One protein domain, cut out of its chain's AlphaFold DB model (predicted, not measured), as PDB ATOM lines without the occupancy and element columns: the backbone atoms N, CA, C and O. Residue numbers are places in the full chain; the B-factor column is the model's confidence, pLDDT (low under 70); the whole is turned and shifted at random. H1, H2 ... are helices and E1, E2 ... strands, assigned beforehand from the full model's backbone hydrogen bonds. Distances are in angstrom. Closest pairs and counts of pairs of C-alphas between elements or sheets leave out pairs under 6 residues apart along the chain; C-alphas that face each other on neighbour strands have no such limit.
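What this domain is: This is residues 29 to 123 of the 124 residues of a protein of Clostridium beijerinckii (UniProt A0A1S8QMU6). Four small two-stranded hairpins follow one another along the chain; the first three, E1-E2, E3-E4 and E5-E6, form a loose row along the long axis, like a short solenoid, and E7-E8 sits beside E6. A single helix, H1, lies at the opposite end from E1 and runs back so that its later part comes near E5. The printed part has 95 residues with eight named strands and then one named helix, in the order E1 to E8 and H1; each hairpin is its own antiparallel sheet, and the class is mixed, helices and strands. The whole is elongated, spanning 47 by 30 by 21 A, and only just compact, close to loose, with a radius of gyration of the C-alphas of 14.4 A.

How they stand to each other: E1, residues 29 to 31, and E2, residues 36 to 40, form a hairpin at 143 degrees, with N 30 and O 37 2.8 A apart, within hydrogen-bond range. Residues 39 to 40 of E2 also pair, antiparallel, with residues 43 to 44. E3, residues 47 to 51, and E4, residues 54 to 58, form a hairpin at 147 degrees, with N 49 and O 56 2.9 A apart. The closest C-alphas of E2 and E4 are those of Trp 37 and Phe 58, 7.3 A apart. E5, residues 67 to 71, and E6, residues 74 to 78, form a hairpin at 149 degrees, with N 69 and O 76 2.8 A apart. The closest C-alphas of E4 and E6, those of Tyr 56 and Leu 78, are 7.2 A apart. E7, residues 88 to 90, and E8, residues 93 to 95, form a hairpin at 143 degrees, with N 95 and O 88 2.7 A apart. The closest C-alphas of E6 and E8, those of Tyr 76 and Ile 95, are 7.6 A apart. H1, residues 108 to 121, comes closest to E5 at the C-alphas of Trp 68 and Met 118, 7.9 A. In H1 every O i to N i+4 pair is within hydrogen-bond range. E1 and H1 are apart.

Where its parts are: E1 begins at C-alpha 29, (48.865, 149.202, -3.668). E2 is 13.8 A long, E3 12.4 A, E4 13.2 A, E5 12.6 A and E6 13.1 A; E7 and E8 have 3 residues each. H1 is 20.0 A long, from C-alpha 108 at (89.040, 154.893, -0.410) to C-alpha 121 at (73.647, 143.577, 5.488).

The domain as a whole: The two C-alphas farthest apart, those of Ser 42 and Ser 107, are 47.4 A apart. The printed part has no cut. The link from E8 to H1, residues 96 to 107, is long. The mean pLDDT of the printed part is 85.9, and residue 42, residues 104 to 111, residue 114 and residues 119 to 123 are under 70.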
ATOM      1  N   TRP A  29      48.054 149.868  -4.683       88.81
ATOM      2  CA  TRP A  29      48.865 149.202  -3.668       88.81
ATOM      3  C   TRP A  29      48.147 147.979  -3.106       88.81
ATOM      4  O   TRP A  29      46.988 148.052  -2.695       88.81
ATOM      5  N   LYS A  30      48.854 146.855  -3.064       90.12
ATOM      6  CA  LYS A  30      48.382 145.571  -2.543       90.12
ATOM      7  C   LYS A  30      49.447 144.989  -1.618       90.12
ATOM      8  O   LYS A  30      50.625 145.315  -1.738       90.12
ATOM      9  N   GLN A  31      49.033 144.153  -0.672       90.56
ATOM     10  CA  GLN A  31      49.943 143.507   0.267       90.56
ATOM     11  C   GLN A  31      49.517 142.061   0.510       90.56
ATOM     12  O   GLN A  31      48.333 141.782   0.702       90.56
ATOM     13  N   ASP A  32      50.488 141.159   0.536       89.00
ATOM     14  CA  ASP A  32      50.316 139.775   0.968       89.00
ATOM     15  C   ASP A  32      51.443 139.357   1.933       89.00
ATOM     16  O   ASP A  32      52.122 140.203   2.523       89.00
ATOM     17  N   SER A  33      51.619 138.050   2.146       92.06
ATOM     18  CA  SER A  33      52.638 137.507   3.050       92.06
ATOM     19  C   SER A  33      54.078 137.760   2.603       92.06
ATOM     20  O   SER A  33      54.979 137.693   3.435       92.06
ATOM     21  N   ASN A  34      54.304 138.005   1.314       88.75
ATOM     22  CA  ASN A  34      55.631 138.214   0.740       88.75
ATOM     23  C   ASN A  34      56.011 139.698   0.723       88.75
ATOM     24  O   ASN A  34      57.194 140.028   0.762       88.75
ATOM     25  N   GLY A  35      55.022 140.595   0.714       90.25
ATOM     26  CA  GLY A  35      55.254 142.021   0.880       90.25
ATOM     27  C   GLY A  35      54.224 142.898   0.186       90.25
ATOM     28  O   GLY A  35      53.129 142.468  -0.174       90.25
ATOM     29  N   TRP A  36      54.599 144.162   0.026       93.31
ATOM     30  CA  TRP A  36      53.827 145.149  -0.722       93.31
ATOM     31  C   TRP A  36      54.123 145.032  -2.210       93.31
ATOM     32  O   TRP A  36      55.276 144.870  -2.582       93.31
ATOM     33  N   TRP A  37      53.114 145.171  -3.058       91.50
ATOM     34  CA  TRP A  37      53.247 145.222  -4.510       91.50
ATOM     35  C   TRP A  37      52.276 146.250  -5.086       91.50
ATOM     36  O   TRP A  37      51.362 146.719  -4.402       91.50
ATOM     37  N   ASN A  38      52.489 146.639  -6.340       91.12
ATOM     38  CA  ASN A  38      51.632 147.597  -7.026       91.12
ATOM     39  C   ASN A  38      51.209 147.065  -8.399       91.12
ATOM     40  O   ASN A  38      51.976 146.350  -9.046       91.12
ATOM     41  N   THR A  39      49.990 147.392  -8.838       84.19
ATOM     42  CA  THR A  39      49.545 147.131 -10.214       84.19
ATOM     43  C   THR A  39      49.485 148.392 -11.042       84.19
ATOM     44  O   THR A  39      48.745 149.303 -10.692       84.19
ATOM     45  N   GLU A  40      50.122 148.373 -12.208       73.44
ATOM     46  CA  GLU A  40      49.923 149.366 -13.258       73.44
ATOM     47  C   GLU A  40      49.143 148.724 -14.413       73.44
ATOM     48  O   GLU A  40      49.625 147.826 -15.111       73.44
ATOM     49  N   GLY A  41      47.896 149.155 -14.622       72.88
ATOM     50  CA  GLY A  41      47.048 148.555 -15.650       72.88
ATOM     51  C   GLY A  41      46.678 147.104 -15.346       72.88
ATOM     52  O   GLY A  41      45.972 146.820 -14.384       72.88
ATOM     53  N   SER A  42      47.099 146.191 -16.223       68.69
ATOM     54  CA  SER A  42      46.833 144.748 -16.109       68.69
ATOM     55  C   SER A  42      48.053 143.947 -15.634       68.69
ATOM     56  O   SER A  42      48.003 142.720 -15.662       68.69
ATOM     57  N   SER A  43      49.136 144.617 -15.221       81.31
ATOM     58  CA  SER A  43      50.379 143.989 -14.758       81.31
ATOM     59  C   SER A  43      50.782 144.492 -13.371       81.31
ATOM     60  O   SER A  43      50.270 145.501 -12.886       81.31
ATOM     61  N   TRP A  44      51.706 143.776 -12.739       86.94
ATOM     62  CA  TRP A  44      52.428 144.217 -11.550       86.94
ATOM     63  C   TRP A  44      53.633 145.083 -11.943       86.94
ATOM     64  O   TRP A  44      54.175 144.942 -13.044       86.94
ATOM     65  N   SER A  45      54.009 146.005 -11.059       91.06
ATOM     66  CA  SER A  45      55.165 146.883 -11.235       91.06
ATOM     67  C   SER A  45      56.477 146.130 -11.018       91.06
ATOM     68  O   SER A  45      56.599 145.345 -10.081       91.06
ATOM     69  N   ILE A  46      57.460 146.424 -11.866       94.38
ATOM     70  CA  ILE A  46      58.858 145.990 -11.754       94.38
ATOM     71  C   ILE A  46      59.774 147.197 -11.841       94.38
ATOM     72  O   ILE A  46      59.411 148.197 -12.464       94.38
ATOM     73  N   ASP A  47      60.961 147.074 -11.255       96.06
ATOM     74  CA  ASP A  47      61.985 148.110 -11.243       96.06
ATOM     75  C   ASP A  47      61.457 149.445 -10.685       96.06
ATOM     76  O   ASP A  47      60.586 149.484  -9.810       96.06
ATOM     77  N   TRP A  48      62.048 150.553 -11.127       96.25
ATOM     78  CA  TRP A  48      61.689 151.894 -10.701       96.25
ATOM     79  C   TRP A  48      60.308 152.289 -11.205       96.25
ATOM     80  O   TRP A  48      60.047 152.307 -12.410       96.25
ATOM     81  N   LYS A  49      59.450 152.709 -10.277       94.31
ATOM     82  CA  LYS A  49      58.129 153.238 -10.591       94.31
ATOM     83  C   LYS A  49      57.848 154.524  -9.835       94.31
ATOM     84  O   LYS A  49      58.000 154.581  -8.618       94.31
ATOM     85  N   GLU A  50      57.392 155.532 -10.567       92.69
ATOM     86  CA  GLU A  50      56.824 156.738  -9.980       92.69
ATOM     87  C   GLU A  50      55.327 156.535  -9.734       92.69
ATOM     88  O   GLU A  50      54.572 156.216 -10.654       92.69
ATOM     89  N   ILE A  51      54.913 156.688  -8.477       88.94
ATOM     90  CA  ILE A  51      53.528 156.561  -8.020       88.94
ATOM     91  C   ILE A  51      53.240 157.785  -7.151       88.94
ATOM     92  O   ILE A  51      53.954 158.040  -6.181       88.94
ATOM     93  N   ASP A  52      52.228 158.569  -7.524       87.44
ATOM     94  CA  ASP A  52      51.823 159.794  -6.818       87.44
ATOM     95  C   ASP A  52      52.985 160.774  -6.538       87.44
ATOM     96  O   ASP A  52      53.088 161.364  -5.459       87.44
ATOM     97  N   GLY A  53      53.892 160.934  -7.510       89.25
ATOM     98  CA  GLY A  53      55.041 161.846  -7.420       89.25
ATOM     99  C   GLY A  53      56.188 161.352  -6.532       89.25
ATOM    100  O   GLY A  53      57.054 162.136  -6.143       89.25
ATOM    101  N   LYS A  54      56.191 160.067  -6.159       94.44
ATOM    102  CA  LYS A  54      57.260 159.425  -5.386       94.44
ATOM    103  C   LYS A  54      57.803 158.217  -6.133       94.44
ATOM    104  O   LYS A  54      57.048 157.469  -6.744       94.44
ATOM    105  N   TRP A  55      59.109 158.003  -6.025       97.12
ATOM    106  CA  TRP A  55      59.777 156.850  -6.619       97.12
ATOM    107  C   TRP A  55      59.808 155.663  -5.662       97.12
ATOM    108  O   TRP A  55      60.115 155.814  -4.481       97.12
ATOM    109  N   TYR A  56      59.525 154.488  -6.206       96.19
ATOM    110  CA  TYR A  56      59.557 153.188  -5.544       96.19
ATOM    111  C   TYR A  56      60.349 152.214  -6.414       96.19
ATOM    112  O   TYR A  56      60.467 152.425  -7.620       96.19
ATOM    113  N   TYR A  57      60.863 151.141  -5.820       97.44
ATOM    114  CA  TYR A  57      61.514 150.066  -6.565       97.44
ATOM    115  C   TYR A  57      60.867 148.725  -6.236       97.44
ATOM    116  O   TYR A  57      60.717 148.389  -5.057       97.44
ATOM    117  N   PHE A  58      60.515 147.964  -7.265       95.44
ATOM    118  CA  PHE A  58      59.945 146.624  -7.154       95.44
ATOM    119  C   PHE A  58      60.939 145.597  -7.697       95.44
ATOM    120  O   PHE A  58      61.578 145.831  -8.721       95.44
ATOM    121  N   ASP A  59      61.096 144.465  -7.014       95.12
ATOM    122  CA  ASP A  59      61.929 143.381  -7.534       95.12
ATOM    123  C   ASP A  59      61.267 142.633  -8.701       95.12
ATOM    124  O   ASP A  59      60.116 142.867  -9.066       95.12
ATOM    125  N   ASN A  60      62.004 141.677  -9.267       94.38
ATOM    126  CA  ASN A  60      61.550 140.827 -10.367       94.38
ATOM    127  C   ASN A  60      60.407 139.867  -9.991       94.38
ATOM    128  O   ASN A  60      60.030 139.056 -10.828       94.38
ATOM    129  N   ASN A  61      59.893 139.895  -8.759       93.50
ATOM    130  CA  ASN A  61      58.675 139.189  -8.356       93.50
ATOM    131  C   ASN A  61      57.527 140.161  -8.031       93.50
ATOM    132  O   ASN A  61      56.416 139.722  -7.739       93.50
ATOM    133  N   GLY A  62      57.797 141.464  -8.081       93.69
ATOM    134  CA  GLY A  62      56.815 142.532  -7.970       93.69
ATOM    135  C   GLY A  62      56.679 143.096  -6.586       93.69
ATOM    136  O   GLY A  62      55.782 143.904  -6.352       93.69
ATOM    137  N   TYR A  63      57.560 142.695  -5.675       95.38
ATOM    138  CA  TYR A  63      57.512 143.162  -4.307       95.38
ATOM    139  C   TYR A  63      58.389 144.395  -4.135       95.38
ATOM    140  O   TYR A  63      59.539 144.464  -4.571       95.38
ATOM    141  N   MET A  64      57.807 145.393  -3.487       96.50
ATOM    142  CA  MET A  64      58.421 146.664  -3.159       96.50
ATOM    143  C   MET A  64      59.615 146.443  -2.236       96.50
ATOM    144  O   MET A  64      59.530 145.744  -1.221       96.50
ATOM    145  N   LYS A  65      60.729 147.091  -2.558       97.06
ATOM    146  CA  LYS A  65      61.933 147.092  -1.734       97.06
ATOM    147  C   LYS A  65      61.920 148.253  -0.743       97.06
ATOM    148  O   LYS A  65      61.317 149.300  -0.963       97.06
ATOM    149  N   THR A  66      62.630 148.050   0.359       96.44
ATOM    150  CA  THR A  66      62.915 149.052   1.389       96.44
ATOM    151  C   THR A  66      64.388 148.964   1.772       96.44
ATOM    152  O   THR A  66      65.027 147.932   1.556       96.44
ATOM    153  N   GLY A  67      64.914 150.006   2.403       95.38
ATOM    154  CA  GLY A  67      66.311 150.104   2.799       95.38
ATOM    155  C   GLY A  67      67.230 150.467   1.637       95.38
ATOM    156  O   GLY A  67      66.810 151.027   0.623       95.38
ATOM    157  N   TRP A  68      68.515 150.178   1.812       94.31
ATOM    158  CA  TRP A  68      69.523 150.461   0.801       94.31
ATOM    159  C   TRP A  68      69.381 149.536  -0.411       94.31
ATOM    160  O   TRP A  68      69.370 148.312  -0.280       94.31
ATOM    161  N   LEU A  69      69.327 150.137  -1.595       94.81
ATOM    162  CA  LEU A  69      69.204 149.465  -2.879       94.81
ATOM    163  C   LEU A  69      70.409 149.807  -3.751       94.81
ATOM    164  O   LEU A  69      70.671 150.981  -4.015       94.81
ATOM    165  N   GLN A  70      71.090 148.784  -4.256       93.19
ATOM    166  CA  GLN A  70      72.025 148.948  -5.360       93.19
ATOM    167  C   GLN A  70      71.292 148.715  -6.678       93.19
ATOM    168  O   GLN A  70      70.719 147.648  -6.889       93.19
ATOM    169  N   ASN A  71      71.333 149.695  -7.576       93.31
ATOM    170  CA  ASN A  71      70.816 149.553  -8.931       93.31
ATOM    171  C   ASN A  71      71.874 150.069  -9.915       93.31
ATOM    172  O   ASN A  71      72.162 151.267  -9.977       93.31
ATOM    173  N   GLY A  72      72.519 149.131 -10.618       90.12
ATOM    174  CA  GLY A  72      73.760 149.385 -11.355       90.12
ATOM    175  C   GLY A  72      74.910 149.779 -10.419       90.12
ATOM    176  O   GLY A  72      75.116 149.172  -9.368       90.12
ATOM    177  N   ASP A  73      75.635 150.836 -10.786       87.94
ATOM    178  CA  ASP A  73      76.764 151.366 -10.004       87.94
ATOM    179  C   ASP A  73      76.348 152.414  -8.957       87.94
ATOM    180  O   ASP A  73      77.188 152.978  -8.246       87.94
ATOM    181  N   LYS A  74      75.044 152.688  -8.854       91.38
ATOM    182  CA  LYS A  74      74.471 153.671  -7.935       91.38
ATOM    183  C   LYS A  74      73.778 152.991  -6.759       91.38
ATOM    184  O   LYS A  74      73.226 151.897  -6.873       91.38
ATOM    185  N   TRP A  75      73.788 153.694  -5.632       93.62
ATOM    186  CA  TRP A  75      73.074 153.309  -4.422       93.62
ATOM    187  C   TRP A  75      71.968 154.304  -4.132       93.62
ATOM    188  O   TRP A  75      72.168 155.505  -4.281       93.62
ATOM    189  N   TYR A  76      70.841 153.793  -3.669       95.56
ATOM    190  CA  TYR A  76      69.651 154.551  -3.320       95.56
ATOM    191  C   TYR A  76      69.162 154.084  -1.957       95.56
ATOM    192  O   TYR A  76      69.453 152.962  -1.537       95.56
ATOM    193  N   TYR A  77      68.392 154.923  -1.275       96.12
ATOM    194  CA  TYR A  77      67.728 154.529  -0.041       96.12
ATOM    195  C   TYR A  77      66.216 154.626  -0.203       96.12
ATOM    196  O   TYR A  77      65.683 155.690  -0.515       96.12
ATOM    197  N   LEU A  78      65.531 153.513   0.031       97.25
ATOM    198  CA  LEU A  78      64.081 153.426   0.085       97.25
ATOM    199  C   LEU A  78      63.675 153.447   1.559       97.25
ATOM    200  O   LEU A  78      64.116 152.617   2.352       97.25
ATOM    201  N   SER A  79      62.854 154.411   1.953       96.12
ATOM    202  CA  SER A  79      62.364 154.514   3.331       96.12
ATOM    203  C   SER A  79      61.529 153.291   3.745       96.12
ATOM    204  O   SER A  79      61.213 152.421   2.935       96.12
ATOM    205  N   ALA A  80      61.104 153.234   5.009       93.88
ATOM    206  CA  ALA A  80      60.207 152.177   5.486       93.88
ATOM    207  C   ALA A  80      58.863 152.128   4.727       93.88
ATOM    208  O   ALA A  80      58.237 151.074   4.668       93.88
ATOM    209  N   SER A  81      58.429 153.240   4.120       94.44
ATOM    210  CA  SER A  81      57.245 153.271   3.251       94.44
ATOM    211  C   SER A  81      57.555 152.917   1.791       94.44
ATOM    212  O   SER A  81      56.694 153.103   0.941       94.44
ATOM    213  N   GLY A  82      58.796 152.533   1.478       95.69
ATOM    214  CA  GLY A  82      59.297 152.250   0.131       95.69
ATOM    215  C   GLY A  82      59.618 153.472  -0.726       95.69
ATOM    216  O   GLY A  82      60.228 153.321  -1.779       95.69
ATOM    217  N   ALA A  83      59.254 154.678  -0.288       97.38
ATOM    218  CA  ALA A  83      59.533 155.891  -1.047       97.38
ATOM    219  C   ALA A  83      61.037 156.193  -1.035       97.38
ATOM    220  O   ALA A  83      61.662 156.166   0.034       97.38
ATOM    221  N   MET A  84      61.590 156.503  -2.204       98.44
ATOM    222  CA  MET A  84      62.986 156.875  -2.393       98.44
ATOM    223  C   MET A  84      63.302 158.190  -1.678       98.44
ATOM    224  O   MET A  84      62.602 159.193  -1.833       98.44
ATOM    225  N   ALA A  85      64.372 158.184  -0.891       98.00
ATOM    226  CA  ALA A  85      64.931 159.391  -0.309       98.00
ATOM    227  C   ALA A  85      65.639 160.224  -1.388       98.00
ATOM    228  O   ALA A  85      66.284 159.678  -2.277       98.00
ATOM    229  N   GLN A  86      65.566 161.547  -1.273       97.81
ATOM    230  CA  GLN A  86      66.314 162.482  -2.115       97.81
ATOM    231  C   GLN A  86      66.691 163.723  -1.309       97.81
ATOM    232  O   GLN A  86      65.970 164.096  -0.383       97.81
ATOM    233  N   ASN A  87      67.802 164.363  -1.675       96.94
ATOM    234  CA  ASN A  87      68.292 165.608  -1.078       96.94
ATOM    235  C   ASN A  87      68.314 165.578   0.465       96.94
ATOM    236  O   ASN A  87      67.721 166.420   1.140       96.94
ATOM    237  N   THR A  88      68.937 164.545   1.029       95.94
ATOM    238  CA  THR A  88      68.953 164.301   2.477       95.94
ATOM    239  C   THR A  88      70.201 163.522   2.893       95.94
ATOM    240  O   THR A  88      71.046 163.219   2.056       95.94
ATOM    241  N   THR A  89      70.331 163.175   4.170       94.06
ATOM    242  CA  THR A  89      71.428 162.348   4.688       94.06
ATOM    243  C   THR A  89      70.853 161.131   5.407       94.06
ATOM    244  O   THR A  89      70.052 161.282   6.327       94.06
ATOM    245  N   ILE A  90      71.284 159.929   5.019       92.19
ATOM    246  CA  ILE A  90      70.885 158.654   5.636       92.19
ATOM    247  C   ILE A  90      72.130 158.002   6.227       92.19
ATOM    248  O   ILE A  90      73.087 157.778   5.500       92.19
ATOM    249  N   ASP A  91      72.153 157.725   7.531       88.44
ATOM    250  CA  ASP A  91      73.296 157.097   8.225       88.44
ATOM    251  C   ASP A  91      74.657 157.793   7.994       88.44
ATOM    252  O   ASP A  91      75.713 157.160   8.016       88.44
ATOM    253  N   GLY A  92      74.646 159.111   7.768       87.19
ATOM    254  CA  GLY A  92      75.845 159.895   7.440       87.19
ATOM    255  C   GLY A  92      76.219 159.912   5.951       87.19
ATOM    256  O   GLY A  92      77.223 160.521   5.582       87.19
ATOM    257  N   TYR A  93      75.413 159.298   5.085       87.69
ATOM    258  CA  TYR A  93      75.591 159.263   3.636       87.69
ATOM    259  C   TYR A  93      74.668 160.271   2.951       87.69
ATOM    260  O   TYR A  93      73.448 160.216   3.096       87.69
ATOM    261  N   ASN A  94      75.252 161.202   2.194       92.81
ATOM    262  CA  ASN A  94      74.502 162.257   1.512       92.81
ATOM    263  C   ASN A  94      73.821 161.720   0.255       92.81
ATOM    264  O   ASN A  94      74.483 161.224  -0.649       92.81
ATOM    265  N   ILE A  95      72.509 161.857   0.186       94.62
ATOM    266  CA  ILE A  95      71.669 161.484  -0.943       94.62
ATOM    267  C   ILE A  95      71.391 162.729  -1.784       94.62
ATOM    268  O   ILE A  95      70.922 163.744  -1.267       94.62
ATOM    269  N   GLY A  96      71.686 162.648  -3.079       95.44
ATOM    270  CA  GLY A  96      71.507 163.728  -4.040       95.44
ATOM    271  C   GLY A  96      70.050 163.977  -4.416       95.44
ATOM    272  O   GLY A  96      69.132 163.280  -3.979       95.44
ATOM    273  N   PHE A  97      69.833 164.995  -5.248       96.25
ATOM    274  CA  PHE A  97      68.507 165.332  -5.776       96.25
ATOM    275  C   PHE A  97      67.915 164.232  -6.663       96.25
ATOM    276  O   PHE A  97      66.699 164.119  -6.735       96.25
ATOM    277  N   ASP A  98      68.753 163.411  -7.302       96.12
ATOM    278  CA  ASP A  98      68.339 162.239  -8.084       96.12
ATOM    279  C   ASP A  98      68.101 160.992  -7.212       96.12
ATOM    280  O   ASP A  98      67.890 159.901  -7.735       96.12
ATOM    281  N   GLY A  99      68.181 161.129  -5.885       96.81
ATOM    282  CA  GLY A  99      68.065 160.024  -4.935       96.81
ATOM    283  C   GLY A  99      69.288 159.112  -4.868       96.81
ATOM    284  O   GLY A  99      69.332 158.209  -4.029       96.81
ATOM    285  N   ALA A 100      70.302 159.342  -5.706       95.50
ATOM    286  CA  ALA A 100      71.530 158.575  -5.653       95.50
ATOM    287  C   ALA A 100      72.384 159.045  -4.475       95.50
ATOM    288  O   ALA A 100      72.544 160.240  -4.218       95.50
ATOM    289  N   TRP A 101      72.983 158.100  -3.763       92.44
ATOM    290  CA  TRP A 101      74.041 158.399  -2.818       92.44
ATOM    291  C   TRP A 101      75.178 159.123  -3.543       92.44
ATOM    292  O   TRP A 101      75.778 158.602  -4.488       92.44
ATOM    293  N   ILE A 102      75.489 160.325  -3.067       89.81
ATOM    294  CA  ILE A 102      76.654 161.089  -3.476       89.81
ATOM    295  C   ILE A 102      77.863 160.396  -2.861       89.81
ATOM    296  O   ILE A 102      78.255 160.642  -1.715       89.81
ATOM    297  N   GLN A 103      78.473 159.534  -3.667       75.38
ATOM    298  CA  GLN A 103      79.860 159.148  -3.501       75.38
ATOM    299  C   GLN A 103      80.670 160.423  -3.716       75.38
ATOM    300  O   GLN A 103      81.079 160.736  -4.830       75.38
ATOM    301  N   ALA A 104      80.840 161.225  -2.665       62.44
ATOM    302  CA  ALA A 104      81.832 162.284  -2.716       62.44
ATOM    303  C   ALA A 104      83.177 161.640  -3.102       62.44
ATOM    304  O   ALA A 104      83.358 160.430  -2.925       62.44
ATOM    305  N   GLU A 105      84.130 162.430  -3.592       58.34
ATOM    306  CA  GLU A 105      85.542 162.027  -3.703       58.34
ATOM    307  C   GLU A 105      86.154 161.795  -2.300       58.34
ATOM    308  O   GLU A 105      87.200 162.312  -1.925       58.34
ATOM    309  N   GLN A 106      85.446 161.061  -1.451       51.62
ATOM    310  CA  GLN A 106      85.859 160.609  -0.151       51.62
ATOM    311  C   GLN A 106      86.879 159.507  -0.385       51.62
ATOM    312  O   GLN A 106      86.668 158.597  -1.192       51.62
ATOM    313  N   SER A 107      87.991 159.624   0.333       54.41
ATOM    314  CA  SER A 107      89.081 158.659   0.368       54.41
ATOM    315  C   SER A 107      88.571 157.214   0.337       54.41
ATOM    316  O   SER A 107      87.514 156.891   0.889       54.41
ATOM    317  N   ASN A 108      89.354 156.323  -0.279       62.56
ATOM    318  CA  ASN A 108      89.040 154.893  -0.410       62.56
ATOM    319  C   ASN A 108      88.492 154.245   0.882       62.56
ATOM    320  O   ASN A 108      87.714 153.299   0.810       62.56
ATOM    321  N   THR A 109      88.842 154.774   2.055       58.28
ATOM    322  CA  THR A 109      88.370 154.354   3.377       58.28
ATOM    323  C   THR A 109      86.853 154.496   3.584       58.28
ATOM    324  O   THR A 109      86.214 153.543   4.039       58.28
ATOM    325  N   SER A 110      86.238 155.633   3.233       62.91
ATOM    326  CA  SER A 110      84.785 155.832   3.413       62.91
ATOM    327  C   SER A 110      83.982 154.953   2.458       62.91
ATOM    328  O   SER A 110      83.019 154.305   2.870       62.91
ATOM    329  N   LYS A 111      84.447 154.838   1.206       66.19
ATOM    330  CA  LYS A 111      83.869 153.936   0.203       66.19
ATOM    331  C   LYS A 111      83.946 152.472   0.645       66.19
ATOM    332  O   LYS A 111      82.953 151.757   0.546       66.19
ATOM    333  N   PHE A 112      85.088 152.034   1.180       70.56
ATOM    334  CA  PHE A 112      85.273 150.653   1.630       70.56
ATOM    335  C   PHE A 112      84.394 150.308   2.839       70.56
ATOM    336  O   PHE A 112      83.752 149.263   2.842       70.56
ATOM    337  N   SER A 113      84.296 151.192   3.839       70.19
ATOM    338  CA  SER A 113      83.462 150.937   5.026       70.19
ATOM    339  C   SER A 113      81.967 150.820   4.704       70.19
ATOM    340  O   SER A 113      81.292 149.951   5.255       70.19
ATOM    341  N   MET A 114      81.458 151.640   3.781       69.94
ATOM    342  CA  MET A 114      80.081 151.554   3.285       69.94
ATOM    343  C   MET A 114      79.849 150.247   2.522       69.94
ATOM    344  O   MET A 114      78.952 149.487   2.876       69.94
ATOM    345  N   LEU A 115      80.692 149.938   1.528       71.44
ATOM    346  CA  LEU A 115      80.568 148.707   0.740       71.44
ATOM    347  C   LEU A 115      80.655 147.448   1.613       71.44
ATOM    348  O   LEU A 115      79.926 146.488   1.375       71.44
ATOM    349  N   GLU A 116      81.495 147.459   2.648       75.94
ATOM    350  CA  GLU A 116      81.618 146.353   3.599       75.94
ATOM    351  C   GLU A 116      80.373 146.209   4.488       75.94
ATOM    352  O   GLU A 116      79.889 145.095   4.700       75.94
ATOM    353  N   ARG A 117      79.810 147.322   4.982       70.12
ATOM    354  CA  ARG A 117      78.548 147.308   5.745       70.12
ATOM    355  C   ARG A 117      77.385 146.829   4.877       70.12
ATOM    356  O   ARG A 117      76.591 146.008   5.333       70.12
ATOM    357  N   MET A 118      77.332 147.265   3.622       72.69
ATOM    358  CA  MET A 118      76.287 146.891   2.670       72.69
ATOM    359  C   MET A 118      76.390 145.423   2.240       72.69
ATOM    360  O   MET A 118      75.388 144.709   2.302       72.69
ATOM    361  N   ARG A 119      77.596 144.920   1.923       66.81
ATOM    362  CA  ARG A 119      77.834 143.487   1.645       66.81
ATOM    363  C   ARG A 119      77.419 142.592   2.809       66.81
ATOM    364  O   ARG A 119      76.901 141.506   2.576       66.81
ATOM    365  N   LYS A 120      77.641 143.027   4.052       61.56
ATOM    366  CA  LYS A 120      77.263 142.261   5.250       61.56
ATOM    367  C   LYS A 120      75.768 142.318   5.556       61.56
ATOM    368  O   LYS A 120      75.228 141.329   6.033       61.56
ATOM    369  N   SER A 121      75.094 143.429   5.254       55.09
ATOM    370  CA  SER A 121      73.647 143.577   5.488       55.09
ATOM    371  C   SER A 121      72.757 142.741   4.555       55.09
ATOM    372  O   SER A 121      71.589 142.546   4.867       55.09
ATOM    373  N   PHE A 122      73.303 142.223   3.449       48.94
ATOM    374  CA  PHE A 122      72.598 141.381   2.470       48.94
ATOM    375  C   PHE A 122      72.844 139.864   2.644       48.94
ATOM    376  O   PHE A 122      72.402 139.083   1.807       48.94
ATOM    377  N   LEU A 123      73.556 139.434   3.698       39.59
ATOM    378  CA  LEU A 123      73.916 138.025   3.963       39.59
ATOM    379  C   LEU A 123      73.078 137.349   5.072       39.59
ATOM    380  O   LEU A 123      73.556 136.408   5.704       39.59
TER     381      LEU A 123